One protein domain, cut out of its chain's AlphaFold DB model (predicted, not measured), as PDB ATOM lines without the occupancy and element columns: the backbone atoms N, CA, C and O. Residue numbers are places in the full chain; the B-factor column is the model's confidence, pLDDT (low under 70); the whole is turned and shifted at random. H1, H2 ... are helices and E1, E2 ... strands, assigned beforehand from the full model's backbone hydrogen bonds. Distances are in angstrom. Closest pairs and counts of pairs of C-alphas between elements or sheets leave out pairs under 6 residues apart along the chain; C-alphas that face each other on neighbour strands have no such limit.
ATOM      1  N   PRO A 179     -15.149 -23.144  90.412       89.25
ATOM      2  CA  PRO A 179     -13.891 -23.876  90.524       89.25
ATOM      3  C   PRO A 179     -13.663 -24.411  91.942       89.25
ATOM      4  O   PRO A 179     -13.819 -23.680  92.923       89.25
ATOM      5  N   VAL A 180     -13.265 -25.683  92.057       89.12
ATOM      6  CA  VAL A 180     -13.145 -26.383  93.351       89.12
ATOM      7  C   VAL A 180     -12.244 -25.624  94.329       89.12
ATOM      8  O   VAL A 180     -12.613 -25.459  95.489       89.12
ATOM      9  N   ALA A 181     -11.102 -25.111  93.860       89.94
ATOM     10  CA  ALA A 181     -10.176 -24.336  94.683       89.94
ATOM     11  C   ALA A 181     -10.809 -23.046  95.232       89.94
ATOM     12  O   ALA A 181     -10.725 -22.785  96.430       89.94
ATOM     13  N   LEU A 182     -11.536 -22.292  94.399       92.75
ATOM     14  CA  LEU A 182     -12.249 -21.093  94.842       92.75
ATOM     15  C   LEU A 182     -13.338 -21.442  95.862       92.75
ATOM     16  O   LEU A 182     -13.434 -20.808  96.909       92.75
ATOM     17  N   ASN A 183     -14.115 -22.496  95.610       91.19
ATOM     18  CA  ASN A 183     -15.152 -22.963  96.530       91.19
ATOM     19  C   ASN A 183     -14.590 -23.389  97.900       91.19
ATOM     20  O   ASN A 183     -15.278 -23.281  98.922       91.19
ATOM     21  N   ARG A 184     -13.328 -23.843  97.949       92.00
ATOM     22  CA  ARG A 184     -12.649 -24.106  99.220       92.00
ATOM     23  C   ARG A 184     -12.473 -22.823 100.032       92.00
ATOM     24  O   ARG A 184     -12.713 -22.903 101.229       92.00
ATOM     25  N   LEU A 185     -12.169 -21.693  99.389       94.69
ATOM     26  CA  LEU A 185     -11.894 -20.390 100.012       94.69
ATOM     27  C   LEU A 185     -13.135 -19.590 100.438       94.69
ATOM     28  O   LEU A 185     -13.055 -18.826 101.398       94.69
ATOM     29  N   LEU A 186     -14.281 -19.753  99.766       95.19
ATOM     30  CA  LEU A 186     -15.481 -18.924 100.001       95.19
ATOM     31  C   LEU A 186     -15.951 -18.808 101.466       95.19
ATOM     32  O   LEU A 186     -16.429 -17.732 101.830       95.19
ATOM     33  N   PRO A 187     -15.814 -19.834 102.334       95.81
ATOM     34  CA  PRO A 187     -16.147 -19.692 103.751       95.81
ATOM     35  C   PRO A 187     -15.351 -18.624 104.506       95.81
ATOM     36  O   PRO A 187     -15.795 -18.192 105.562       95.81
ATOM     37  N   VAL A 188     -14.174 -18.241 104.009       97.38
ATOM     38  CA  VAL A 188     -13.226 -17.347 104.698       97.38
ATOM     39  C   VAL A 188     -12.798 -16.148 103.856       97.38
ATOM     40  O   VAL A 188     -12.021 -15.316 104.320       97.38
ATOM     41  N   VAL A 189     -13.309 -16.041 102.630       97.62
ATOM     42  CA  VAL A 189     -13.020 -14.947 101.704       97.62
ATOM     43  C   VAL A 189     -14.320 -14.278 101.274       97.62
ATOM     44  O   VAL A 189     -15.227 -14.938 100.766       97.62
ATOM     45  N   HIS A 190     -14.397 -12.963 101.456       97.81
ATOM     46  CA  HIS A 190     -15.407 -12.107 100.851       97.81
ATOM     47  C   HIS A 190     -14.987 -11.741  99.423       97.81
ATOM     48  O   HIS A 190     -13.816 -11.446  99.170       97.81
ATOM     49  N   LEU A 191     -15.946 -11.762  98.498       97.69
ATOM     50  CA  LEU A 191     -15.728 -11.448  97.089       97.69
ATOM     51  C   LEU A 191     -16.364 -10.097  96.738       97.69
ATOM     52  O   LEU A 191     -17.469  -9.827  97.210       97.69
ATOM     53  N   PRO A 192     -15.734  -9.295  95.862       97.25
ATOM     54  CA  PRO A 192     -16.369  -8.107  95.310       97.25
ATOM     55  C   PRO A 192     -17.565  -8.487  94.428       97.25
ATOM     56  O   PRO A 192     -17.704  -9.633  93.994       97.25
ATOM     57  N   ALA A 193     -18.407  -7.506  94.102       95.88
ATOM     58  CA  ALA A 193     -19.480  -7.706  93.135       95.88
ATOM     59  C   ALA A 193     -18.926  -8.199  91.783       95.88
ATOM     60  O   ALA A 193     -17.920  -7.694  91.279       95.88
ATOM     61  N   ALA A 194     -19.606  -9.183  91.194       95.69
ATOM     62  CA  ALA A 194     -19.257  -9.758  89.902       95.69
ATOM     63  C   ALA A 194     -20.328  -9.428  88.862       95.69
ATOM     64  O   ALA A 194     -21.525  -9.513  89.138       95.69
ATOM     65  N   VAL A 195     -19.885  -9.113  87.649       94.88
ATOM     66  CA  VAL A 195     -20.740  -8.902  86.476       94.88
ATOM     67  C   VAL A 195     -20.401  -9.962  85.434       94.88
ATOM     68  O   VAL A 195     -19.228 -10.312  85.255       94.88
ATOM     69  N   LYS A 196     -21.418 -10.484  84.738       93.88
ATOM     70  CA  LYS A 196     -21.202 -11.415  83.624       93.88
ATOM     71  C   LYS A 196     -20.412 -10.716  82.522       93.88
ATOM     72  O   LYS A 196     -20.714  -9.586  82.143       93.88
ATOM     73  N   GLU A 197     -19.396 -11.392  82.006       92.62
ATOM     74  CA  GLU A 197     -18.642 -10.888  80.861       92.62
ATOM     75  C   GLU A 197     -19.521 -10.971  79.614       92.62
ATOM     76  O   GLU A 197     -19.962 -12.060  79.237       92.62
ATOM     77  N   GLN A 198     -19.774  -9.822  78.995       92.50
ATOM     78  CA  GLN A 198     -20.545  -9.728  77.764       92.50
ATOM     79  C   GLN A 198     -19.592  -9.821  76.585       92.50
ATOM     80  O   GLN A 198     -18.703  -8.982  76.420       92.50
ATOM     81  N   VAL A 199     -19.780 -10.853  75.774       90.38
ATOM     82  CA  VAL A 199     -18.936 -11.133  74.618       90.38
ATOM     83  C   VAL A 199     -19.745 -11.052  73.331       90.38
ATOM     84  O   VAL A 199     -20.807 -11.661  73.206       90.38
ATOM     85  N   ALA A 200     -19.221 -10.327  72.350       85.50
ATOM     86  CA  ALA A 200     -19.679 -10.413  70.972       85.50
ATOM     87  C   ALA A 200     -18.752 -11.347  70.194       85.50
ATOM     88  O   ALA A 200     -17.526 -11.317  70.346       85.50
ATOM     89  N   ARG A 201     -19.351 -12.175  69.338       76.56
ATOM     90  CA  ARG A 201     -18.622 -12.991  68.369       76.56
ATOM     91  C   ARG A 201     -19.243 -12.790  66.994       76.56
ATOM     92  O   ARG A 201     -20.361 -13.237  66.758       76.56
ATOM     93  N   SER A 202     -18.494 -12.149  66.106       69.62
ATOM     94  CA  SER A 202     -18.803 -12.080  64.678       69.62
ATOM     95  C   SER A 202     -18.076 -13.215  63.948       69.62
ATOM     96  O   SER A 202     -17.012 -13.666  64.381       69.62
ATOM     97  N   MET A 203     -18.660 -13.735  62.864       60.69
ATOM     98  CA  MET A 203     -18.040 -14.808  62.075       60.69
ATOM     99  C   MET A 203     -16.674 -14.353  61.539       60.69
ATOM    100  O   MET A 203     -16.604 -13.406  60.765       60.69
ATOM    101  N   GLY A 204     -15.602 -15.041  61.947       60.50
ATOM    102  CA  GLY A 204     -14.226 -14.764  61.514       60.50
ATOM    103  C   GLY A 204     -13.426 -13.792  62.392       60.50
ATOM    104  O   GLY A 204     -12.240 -13.613  62.135       60.50
ATOM    105  N   GLU A 205     -14.022 -13.207  63.437       65.69
ATOM    106  CA  GLU A 205     -13.345 -12.265  64.344       65.69
ATOM    107  C   GLU A 205     -13.017 -12.899  65.711       65.69
ATOM    108  O   GLU A 205     -13.632 -13.885  66.142       65.69
ATOM    109  N   SER A 206     -12.021 -12.334  66.404       76.00
ATOM    110  CA  SER A 206     -11.713 -12.684  67.793       76.00
ATOM    111  C   SER A 206     -12.859 -12.271  68.723       76.00
ATOM    112  O   SER A 206     -13.627 -11.354  68.439       76.00
ATOM    113  N   VAL A 207     -12.997 -12.976  69.850       82.88
ATOM    114  CA  VAL A 207     -14.011 -12.654  70.863       82.88
ATOM    115  C   VAL A 207     -13.758 -11.243  71.392       82.88
ATOM    116  O   VAL A 207     -12.685 -10.971  71.933       82.88
ATOM    117  N   LYS A 208     -14.750 -10.361  71.253       84.81
ATOM    118  CA  LYS A 208     -14.690  -8.979  71.732       84.81
ATOM    119  C   LYS A 208     -15.473  -8.850  73.030       84.81
ATOM    120  O   LYS A 208     -16.654  -9.189  73.078       84.81
ATOM    121  N   VAL A 209     -14.818  -8.342  74.068       89.88
ATOM    122  CA  VAL A 209     -15.441  -8.042  75.362       89.88
ATOM    123  C   VAL A 209     -16.093  -6.663  75.286       89.88
ATOM    124  O   VAL A 209     -15.441  -5.690  74.912       89.88
ATOM    125  N   LEU A 210     -17.384  -6.580  75.604       88.69
ATOM    126  CA  LEU A 210     -18.184  -5.362  75.438       88.69
ATOM    127  C   LEU A 210     -18.244  -4.493  76.700       88.69
ATOM    128  O   LEU A 210     -18.399  -3.281  76.596       88.69
ATOM    129  N   ASN A 211     -18.117  -5.091  77.886       91.88
ATOM    130  CA  ASN A 211     -18.305  -4.421  79.179       91.88
ATOM    131  C   ASN A 211     -17.026  -4.361  80.029       91.88
ATOM    132  O   ASN A 211     -17.086  -4.444  81.252       91.88
ATOM    133  N   GLU A 212     -15.874  -4.203  79.375       90.69
ATOM    134  CA  GLU A 212     -14.525  -4.246  79.956       90.69
ATOM    135  C   GLU A 212     -14.359  -3.435  81.255       90.69
ATOM    136  O   GLU A 212     -13.829  -3.944  82.243       90.69
ATOM    137  N   SER A 213     -14.856  -2.195  81.276       91.25
ATOM    138  CA  SER A 213     -14.744  -1.277  82.417       91.25
ATOM    139  C   SER A 213     -15.480  -1.749  83.675       91.25
ATOM    140  O   SER A 213     -15.174  -1.279  84.767       91.25
ATOM    141  N   SER A 214     -16.421  -2.688  83.544       91.38
ATOM    142  CA  SER A 214     -17.217  -3.231  84.651       91.38
ATOM    143  C   SER A 214     -16.692  -4.576  85.169       91.38
ATOM    144  O   SER A 214     -17.310  -5.177  86.047       91.38
ATOM    145  N   LEU A 215     -15.577  -5.089  84.627       94.12
ATOM    146  CA  LEU A 215     -15.088  -6.445  84.914       94.12
ATOM    147  C   LEU A 215     -14.010  -6.526  85.996       94.12
ATOM    148  O   LEU A 215     -13.510  -7.623  86.239       94.12
ATOM    149  N   THR A 216     -13.655  -5.429  86.667       95.31
ATOM    150  CA  THR A 216     -12.595  -5.416  87.691       95.31
ATOM    151  C   THR A 216     -12.806  -6.491  88.765       95.31
ATOM    152  O   THR A 216     -11.950  -7.360  88.940       95.31
ATOM    153  N   GLY A 217     -13.986  -6.528  89.402       95.19
ATOM    154  CA  GLY A 217     -14.321  -7.552  90.402       95.19
ATOM    155  C   GLY A 217     -14.366  -8.968  89.818       95.19
ATOM    156  O   GLY A 217     -13.795  -9.903  90.381       95.19
ATOM    157  N   THR A 218     -14.954  -9.130  88.629       96.38
ATOM    158  CA  THR A 218     -14.997 -10.413  87.906       96.38
ATOM    159  C   THR A 218     -13.596 -10.964  87.618       96.38
ATOM    160  O   THR A 218     -13.349 -12.159  87.792       96.38
ATOM    161  N   ARG A 219     -12.654 -10.108  87.211       96.44
ATOM    162  CA  ARG A 219     -11.260 -10.480  86.939       96.44
ATOM    163  C   ARG A 219     -10.500 -10.825  88.207       96.44
ATOM    164  O   ARG A 219      -9.803 -11.834  88.204       96.44
ATOM    165  N   ALA A 220     -10.683 -10.060  89.283       97.56
ATOM    166  CA  ALA A 220     -10.084 -10.365  90.580       97.56
ATOM    167  C   ALA A 220     -10.501 -11.761  91.081       97.56
ATOM    168  O   ALA A 220      -9.650 -12.546  91.496       97.56
ATOM    169  N   ILE A 221     -11.787 -12.117  90.957       97.81
ATOM    170  CA  ILE A 221     -12.306 -13.441  91.343       97.81
ATOM    171  C   ILE A 221     -11.708 -14.559  90.477       97.81
ATOM    172  O   ILE A 221     -11.349 -15.617  90.997       97.81
ATOM    173  N   ARG A 222     -11.591 -14.348  89.161       96.62
ATOM    174  CA  ARG A 222     -10.987 -15.336  88.248       96.62
ATOM    175  C   ARG A 222      -9.494 -15.519  88.502       96.62
ATOM    176  O   ARG A 222      -9.029 -16.654  88.490       96.62
ATOM    177  N   GLN A 223      -8.767 -14.431  88.759       97.75
ATOM    178  CA  GLN A 223      -7.351 -14.489  89.113       97.75
ATOM    179  C   GLN A 223      -7.158 -15.249  90.427       97.75
ATOM    180  O   GLN A 223      -6.352 -16.171  90.480       97.75
ATOM    181  N   LEU A 224      -7.966 -14.949  91.452       97.94
ATOM    182  CA  LEU A 224      -7.965 -15.701  92.706       97.94
ATOM    183  C   LEU A 224      -8.222 -17.196  92.474       97.94
ATOM    184  O   LEU A 224      -7.549 -18.033  93.067       97.94
ATOM    185  N   ALA A 225      -9.188 -17.548  91.621       96.25
ATOM    186  CA  ALA A 225      -9.497 -18.943  91.316       96.25
ATOM    187  C   ALA A 225      -8.335 -19.667  90.615       96.25
ATOM    188  O   ALA A 225      -8.087 -20.836  90.915       96.25
ATOM    189  N   ALA A 226      -7.646 -18.985  89.695       96.75
ATOM    190  CA  ALA A 226      -6.470 -19.510  89.011       96.75
ATOM    191  C   ALA A 226      -5.309 -19.718  89.993       96.75
ATOM    192  O   ALA A 226      -4.772 -20.818  90.067       96.75
ATOM    193  N   ASP A 227      -4.997 -18.714  90.812       96.56
ATOM    194  CA  ASP A 227      -3.902 -18.789  91.783       96.56
ATOM    195  C   ASP A 227      -4.174 -19.853  92.856       96.56
ATOM    196  O   ASP A 227      -3.299 -20.651  93.175       96.56
ATOM    197  N   ALA A 228      -5.409 -19.935  93.362       95.12
ATOM    198  CA  ALA A 228      -5.794 -20.925  94.369       95.12
ATOM    199  C   ALA A 228      -5.772 -22.368  93.845       95.12
ATOM    200  O   ALA A 228      -5.684 -23.307  94.637       95.12
ATOM    201  N   LYS A 229      -5.907 -22.556  92.527       93.88
ATOM    202  CA  LYS A 229      -5.776 -23.869  91.889       93.88
ATOM    203  C   LYS A 229      -4.325 -24.351  91.920       93.88
ATOM    204  O   LYS A 229      -4.117 -25.547  92.105       93.88
ATOM    205  N   GLU A 230      -3.371 -23.443  91.739       93.69
ATOM    206  CA  GLU A 230      -1.939 -23.749  91.788       93.69
ATOM    207  C   GLU A 230      -1.456 -23.900  93.237       93.69
ATOM    208  O   GLU A 230      -0.829 -24.901  93.578       93.69
ATOM    209  N   ASP A 231      -1.795 -22.942  94.105       93.81
ATOM    210  CA  ASP A 231      -1.449 -22.957  95.528       93.81
ATOM    211  C   ASP A 231      -2.474 -22.151  96.349       93.81
ATOM    212  O   ASP A 231      -2.517 -20.916  96.338       93.81
ATOM    213  N   ILE A 232      -3.313 -22.872  97.096       94.38
ATOM    214  CA  ILE A 232      -4.376 -22.281  97.917       94.38
ATOM    215  C   ILE A 232      -3.838 -21.463  99.100       94.38
ATOM    216  O   ILE A 232      -4.468 -20.479  99.499       94.38
ATOM    217  N   ASP A 233      -2.679 -21.838  99.647       96.19
ATOM    218  CA  ASP A 233      -2.070 -21.139 100.776       96.19
ATOM    219  C   ASP A 233      -1.462 -19.815 100.309       96.19
ATOM    220  O   ASP A 233      -1.674 -18.766 100.932       96.19
ATOM    221  N   LEU A 234      -0.762 -19.838  99.169       95.88
ATOM    222  CA  LEU A 234      -0.232 -18.634  98.534       95.88
ATOM    223  C   LEU A 234      -1.355 -17.675  98.128       95.88
ATOM    224  O   LEU A 234      -1.243 -16.470  98.363       95.88
ATOM    225  N   ALA A 235      -2.456 -18.191  97.577       96.75
ATOM    226  CA  ALA A 235      -3.622 -17.379  97.239       96.75
ATOM    227  C   ALA A 235      -4.191 -16.659  98.476       96.75
ATOM    228  O   ALA A 235      -4.434 -15.454  98.424       96.75
ATOM    229  N   LEU A 236      -4.331 -17.342  99.620       97.69
ATOM    230  CA  LEU A 236      -4.777 -16.711 100.872       97.69
ATOM    231  C   LEU A 236      -3.796 -15.657 101.399       97.69
ATOM    232  O   LEU A 236      -4.228 -14.609 101.886       97.69
ATOM    233  N   ILE A 237      -2.489 -15.888 101.274       97.81
ATOM    234  CA  ILE A 237      -1.466 -14.885 101.607       97.81
ATOM    235  C   ILE A 237      -1.605 -13.658 100.700       97.81
ATOM    236  O   ILE A 237      -1.542 -12.529 101.183       97.81
ATOM    237  N   ASN A 238      -1.848 -13.855  99.404       97.81
ATOM    238  CA  ASN A 238      -2.049 -12.769  98.446       97.81
ATOM    239  C   ASN A 238      -3.361 -12.004  98.691       97.81
ATOM    240  O   ASN A 238      -3.373 -10.777  98.573       97.81
ATOM    241  N   VAL A 239      -4.432 -12.676  99.135       98.19
ATOM    242  CA  VAL A 239      -5.638 -12.004  99.660       98.19
ATOM    243  C   VAL A 239      -5.268 -11.147 100.870       98.19
ATOM    244  O   VAL A 239      -5.619  -9.973 100.923       98.19
ATOM    245  N   ALA A 240      -4.495 -11.690 101.813       97.81
ATOM    246  CA  ALA A 240      -4.070 -10.964 103.008       97.81
ATOM    247  C   ALA A 240      -3.151  -9.762 102.699       97.81
ATOM    248  O   ALA A 240      -3.144  -8.792 103.459       97.81
ATOM    249  N   ARG A 241      -2.403  -9.806 101.587       97.44
ATOM    250  CA  ARG A 241      -1.602  -8.691 101.048       97.44
ATOM    251  C   ARG A 241      -2.430  -7.660 100.274       97.44
ATOM    252  O   ARG A 241      -1.932  -6.562 100.046       97.44
ATOM    253  N   GLY A 242      -3.664  -7.988  99.887       96.81
ATOM    254  CA  GLY A 242      -4.524  -7.125  99.074       96.81
ATOM    255  C   GLY A 242      -4.216  -7.169  97.574       96.81
ATOM    256  O   GLY A 242      -4.457  -6.188  96.882       96.81
ATOM    257  N   HIS A 243      -3.672  -8.278  97.060       96.94
ATOM    258  CA  HIS A 243      -3.339  -8.418  95.633       96.94
ATOM    259  C   HIS A 243      -4.571  -8.515  94.718       96.94
ATOM    260  O   HIS A 243      -4.465  -8.259  93.522       96.94
ATOM    261  N   TYR A 244      -5.728  -8.898  95.261       97.38
ATOM    262  CA  TYR A 244      -6.975  -9.025  94.511       97.38
ATOM    263  C   TYR A 244      -7.930  -7.907  94.933       97.38
ATOM    264  O   TYR A 244      -8.356  -7.847  96.087       97.38
ATOM    265  N   GLU A 245      -8.269  -7.017  94.003       95.06
ATOM    266  CA  GLU A 245      -9.103  -5.852  94.293       95.06
ATOM    267  C   GLU A 245     -10.480  -6.256  94.846       95.06
ATOM    268  O   GLU A 245     -11.192  -7.070  94.258       95.06
ATOM    269  N   GLY A 246     -10.845  -5.699  96.006       95.50
ATOM    270  CA  GLY A 246     -12.128  -5.937  96.676       95.50
ATOM    271  C   GLY A 246     -12.296  -7.315  97.333       95.50
ATOM    272  O   GLY A 246     -13.308  -7.551  97.992       95.50
ATOM    273  N   VAL A 247     -11.320  -8.218  97.208       98.12
ATOM    274  CA  VAL A 247     -11.327  -9.516  97.895       98.12
ATOM    275  C   VAL A 247     -10.707  -9.356  99.283       98.12
ATOM    276  O   VAL A 247      -9.598  -8.840  99.419       98.12
ATOM    277  N   THR A 248     -11.392  -9.822 100.327       98.00
ATOM    278  CA  THR A 248     -10.917  -9.692 101.719       98.00
ATOM    279  C   THR A 248     -11.144 -10.966 102.528       98.00
ATOM    280  O   THR A 248     -11.938 -11.824 102.145       98.00
ATOM    281  N   LEU A 249     -10.437 -11.117 103.652       98.31
ATOM    282  CA  LEU A 249     -10.663 -12.216 104.593       98.31
ATOM    283  C   LEU A 249     -11.881 -11.906 105.470       98.31
ATOM    284  O   LEU A 249     -11.876 -10.920 106.203       98.31
ATOM    285  N   ALA A 250     -12.890 -12.768 105.423       97.50
ATOM    286  CA  ALA A 250     -14.083 -12.686 106.261       97.50
ATOM    287  C   ALA A 250     -14.707 -14.075 106.405       97.50
ATOM    288  O   ALA A 250     -14.925 -14.756 105.399       97.50
ATOM    289  N   VAL A 251     -15.048 -14.487 107.626       96.25
ATOM    290  CA  VAL A 251     -15.872 -15.685 107.825       96.25
ATOM    291  C   VAL A 251     -17.264 -15.431 107.246       96.25
ATOM    292  O   VAL A 251     -17.769 -14.314 107.319       96.25
ATOM    293  N   ALA A 252     -17.835 -16.413 106.559       96.25
ATOM    294  CA  ALA A 252     -19.194 -16.325 106.036       96.25
ATOM    295  C   ALA A 252     -20.203 -16.743 107.102       96.25
ATOM    296  O   ALA A 252     -19.914 -17.639 107.883       96.25
ATOM    297  N   THR A 253     -21.409 -16.185 107.070       94.69
ATOM    298  CA  THR A 253     -22.608 -16.882 107.568       94.69
ATOM    299  C   THR A 253     -23.132 -17.851 106.493       94.69
ATOM    300  O   THR A 253     -22.697 -17.785 105.336       94.69
ATOM    301  N   PRO A 254     -24.078 -18.765 106.796       92.50
ATOM    302  CA  PRO A 254     -24.672 -19.627 105.770       92.50
ATOM    303  C   PRO A 254     -25.306 -18.864 104.597       92.50
ATOM    304  O   PRO A 254     -25.175 -19.298 103.451       92.50
ATOM    305  N   ASP A 255     -25.973 -17.738 104.861       93.19
ATOM    306  CA  ASP A 255     -26.589 -16.907 103.820       93.19
ATOM    307  C   ASP A 255     -25.526 -16.177 102.994       93.19
ATOM    308  O   ASP A 255     -25.552 -16.233 101.762       93.19
ATOM    309  N   GLU A 256     -24.517 -15.595 103.648       95.81
ATOM    310  CA  GLU A 256     -23.388 -14.980 102.946       95.81
ATOM    311  C   GLU A 256     -22.624 -15.986 102.086       95.81
ATOM    312  O   GLU A 256     -22.199 -15.651 100.985       95.81
ATOM    313  N   LEU A 257     -22.443 -17.225 102.550       94.06
ATOM    314  CA  LEU A 257     -21.767 -18.257 101.770       94.06
ATOM    315  C   LEU A 257     -22.556 -18.595 100.497       94.06
ATOM    316  O   LEU A 257     -21.950 -18.823  99.447       94.06
ATOM    317  N   ARG A 258     -23.894 -18.614 100.568       92.69
ATOM    318  CA  ARG A 258     -24.746 -18.784  99.379       92.69
ATOM    319  C   ARG A 258     -24.577 -17.616  98.411       92.69
ATOM    320  O   ARG A 258     -24.414 -17.864  97.217       92.69
ATOM    321  N   GLU A 259     -24.542 -16.382  98.905       94.94
ATOM    322  CA  GLU A 259     -24.300 -15.202  98.064       94.94
ATOM    323  C   GLU A 259     -22.902 -15.217  97.435       94.94
ATOM    324  O   GLU A 259     -22.773 -15.112  96.218       94.94
ATOM    325  N   ARG A 260     -21.850 -15.492  98.215       95.38
ATOM    326  CA  ARG A 260     -20.470 -15.633  97.712       95.38
ATOM    327  C   ARG A 260     -20.374 -16.693  96.608       95.38
ATOM    328  O   ARG A 260     -19.669 -16.481  95.622       95.38
ATOM    329  N   ARG A 261     -21.103 -17.812  96.727       94.06
ATOM    330  CA  ARG A 261     -21.201 -18.834  95.665       94.06
ATOM    331  C   ARG A 261     -21.870 -18.283  94.407       94.06
ATOM    332  O   ARG A 261     -21.315 -18.455  93.329       94.06
ATOM    333  N   ARG A 262     -22.998 -17.574  94.525       93.81
ATOM    334  CA  ARG A 262     -23.679 -16.930  93.381       93.81
ATOM    335  C   ARG A 262     -22.781 -15.911  92.678       93.81
ATOM    336  O   ARG A 262     -22.723 -15.895  91.447       93.81
ATOM    337  N   THR A 263     -22.042 -15.105  93.438       96.00
ATOM    338  CA  THR A 263     -21.056 -14.150  92.913       96.00
ATOM    339  C   THR A 263     -19.927 -14.867  92.174       96.00
ATOM    340  O   THR A 263     -19.592 -14.496  91.050       96.00
ATOM    341  N   ALA A 264     -19.384 -15.941  92.754       95.25
ATOM    342  CA  ALA A 264     -18.344 -16.753  92.127       95.25
ATOM    343  C   ALA A 264     -18.821 -17.423  90.827       95.25
ATOM    344  O   ALA A 264     -18.099 -17.391  89.828       95.25
ATOM    345  N   THR A 265     -20.040 -17.975  90.812       94.12
ATOM    346  CA  THR A 265     -20.678 -18.528  89.609       94.12
ATOM    347  C   THR A 265     -20.838 -17.442  88.544       94.12
ATOM    348  O   THR A 265     -20.419 -17.628  87.404       94.12
ATOM    349  N   THR A 266     -21.363 -16.271  88.921       94.69
ATOM    350  CA  THR A 266     -21.529 -15.121  88.017       94.69
ATOM    351  C   THR A 266     -20.205 -14.700  87.383       94.69
ATOM    352  O   THR A 266     -20.150 -14.500  86.171       94.69
ATOM    353  N   ALA A 267     -19.122 -14.642  88.162       95.19
ATOM    354  CA  ALA A 267     -17.803 -14.279  87.655       95.19
ATOM    355  C   ALA A 267     -17.293 -15.246  86.570       95.19
ATOM    356  O   ALA A 267     -16.570 -14.828  85.668       95.19
ATOM    357  N   HIS A 268     -17.671 -16.525  86.616       92.81
ATOM    358  CA  HIS A 268     -17.239 -17.538  85.645       92.81
ATOM    359  C   HIS A 268     -18.210 -17.724  84.472       92.81
ATOM    360  O   HIS A 268     -17.920 -18.485  83.550       92.81
ATOM    361  N   GLN A 269     -19.330 -17.002  84.464       91.88
ATOM    362  CA  GLN A 269     -20.264 -16.997  83.346       91.88
ATOM    363  C   GLN A 269     -19.887 -15.945  82.301       91.88
ATOM    364  O   GLN A 269     -19.361 -14.869  82.603       91.88
ATOM    365  N   ARG A 270     -20.202 -16.272  81.047       90.50
ATOM    366  CA  ARG A 270     -20.153 -15.361  79.905       90.50
ATOM    367  C   ARG A 270     -21.528 -15.298  79.267       90.50
ATOM    368  O   ARG A 270     -22.209 -16.316  79.169       90.50
ATOM    369  N   GLU A 271     -21.913 -14.113  78.833       90.69
ATOM    370  CA  GLU A 271     -23.143 -13.866  78.096       90.69
ATOM    371  C   GLU A 271     -22.780 -13.458  76.671       90.69
ATOM    372  O   GLU A 271     -22.004 -12.521  76.468       90.69
ATOM    373  N   GLN A 272     -23.313 -14.168  75.677       85.50
ATOM    374  CA  GLN A 272     -23.144 -13.774  74.285       85.50
ATOM    375  C   GLN A 272     -24.207 -12.738  73.924       85.50
ATOM    376  O   GLN A 272     -25.400 -13.017  74.024       85.50
ATOM    377  N   VAL A 273     -23.771 -11.564  73.473       86.00
ATOM    378  CA  VAL A 273     -24.655 -10.454  73.096       86.00
ATOM    379  C   VAL A 273     -24.439 -10.126  71.619       86.00
ATOM    380  O   VAL A 273     -23.310 -10.176  71.124       86.00
ATOM    381  N   ALA A 274     -25.518  -9.823  70.894       76.88
ATOM    382  CA  ALA A 274     -25.419  -9.354  69.515       76.88
ATOM    383  C   ALA A 274     -24.686  -8.002  69.478       76.88
ATOM    384  O   ALA A 274     -25.006  -7.103  70.257       76.88
ATOM    385  N   GLU A 275     -23.710  -7.848  68.578       65.50
ATOM    386  CA  GLU A 275     -23.100  -6.538  68.335       65.50
ATOM    387  C   GLU A 275     -24.206  -5.617  67.780       65.50
ATOM    388  O   GLU A 275     -24.897  -5.989  66.830       65.50
ATOM    389  N   GLY A 276     -24.450  -4.470  68.427       59.41
ATOM    390  CA  GLY A 276     -25.509  -3.534  68.023       59.41
ATOM    391  C   GLY A 276     -25.393  -3.111  66.548       59.41
ATOM    392  O   GLY A 276     -24.333  -3.284  65.940       59.41
TER     393      GLY A 276
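Overview. This is residues 179 to 276 of the 282 residues of an uncharacterized protein of Pseudarthrobacter sp. NamB4 (UniProt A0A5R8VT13). Four crossed helices make a body round H2, with H1 and H3 packed on one part of H2 and H4 on another, and a narrow arm leads away from this body: the short strands E1 and E2 side by side, with residues 201 to 209 looping out and folding back beside E1. The printed part has 98 residues, with four named helices and two named strands in the order H1, E1, H2, H3, H4, E2; it is mostly helix, and the two-stranded sheet is parallel. It is only just compact, close to loose, with a radius of gyration of the C-alphas of 14.6 A, and elongated, spanning 44 by 27 by 22 A.

Along the chain. H1, residues 180 to 185, begins at C-alpha 180 (-13.145, -26.383, 93.351). E1 is residues 197 to 200, 10.0 A. H2, residues 216 to 230, and H4, residues 254 to 268, each measure 21.6 A; H3, residues 232 to 241, measures 14.2 A. E2, residues 270 to 272, ends at C-alpha 272 (-23.144, -13.774, 74.285).

Arrangement. H2 is the hub. Its residues 224 to 229 touch H1, closest at the C-alphas of Leu 182 and Ala 225, 5.0 A. H2 and H3 form a helical hairpin, at a steep tilt of 40 degrees. H2 and H4 touch about perpendicular, at 85 degrees, closest at the C-alphas of Thr 218 and Ala 267, 4.8 A. E1, H2, H3, H4 and E2 form a strand-helix-strand unit, two parallel neighbour strands with helices between; N 199 and O 271 are 2.9 A apart, within hydrogen-bond range. In H1, H2, H3 and H4 every O i to N i+4 pair is within that range.

Size, cuts and confidence. The C-alphas of Gly 204 and Thr 253, the two farthest apart, are 46.9 A apart. The printed part has no cut. The links H1 to E1, E1 to H2 and H3 to H4 are long. pLDDT is under 70 at residues 202 to 205 and 275 to 276.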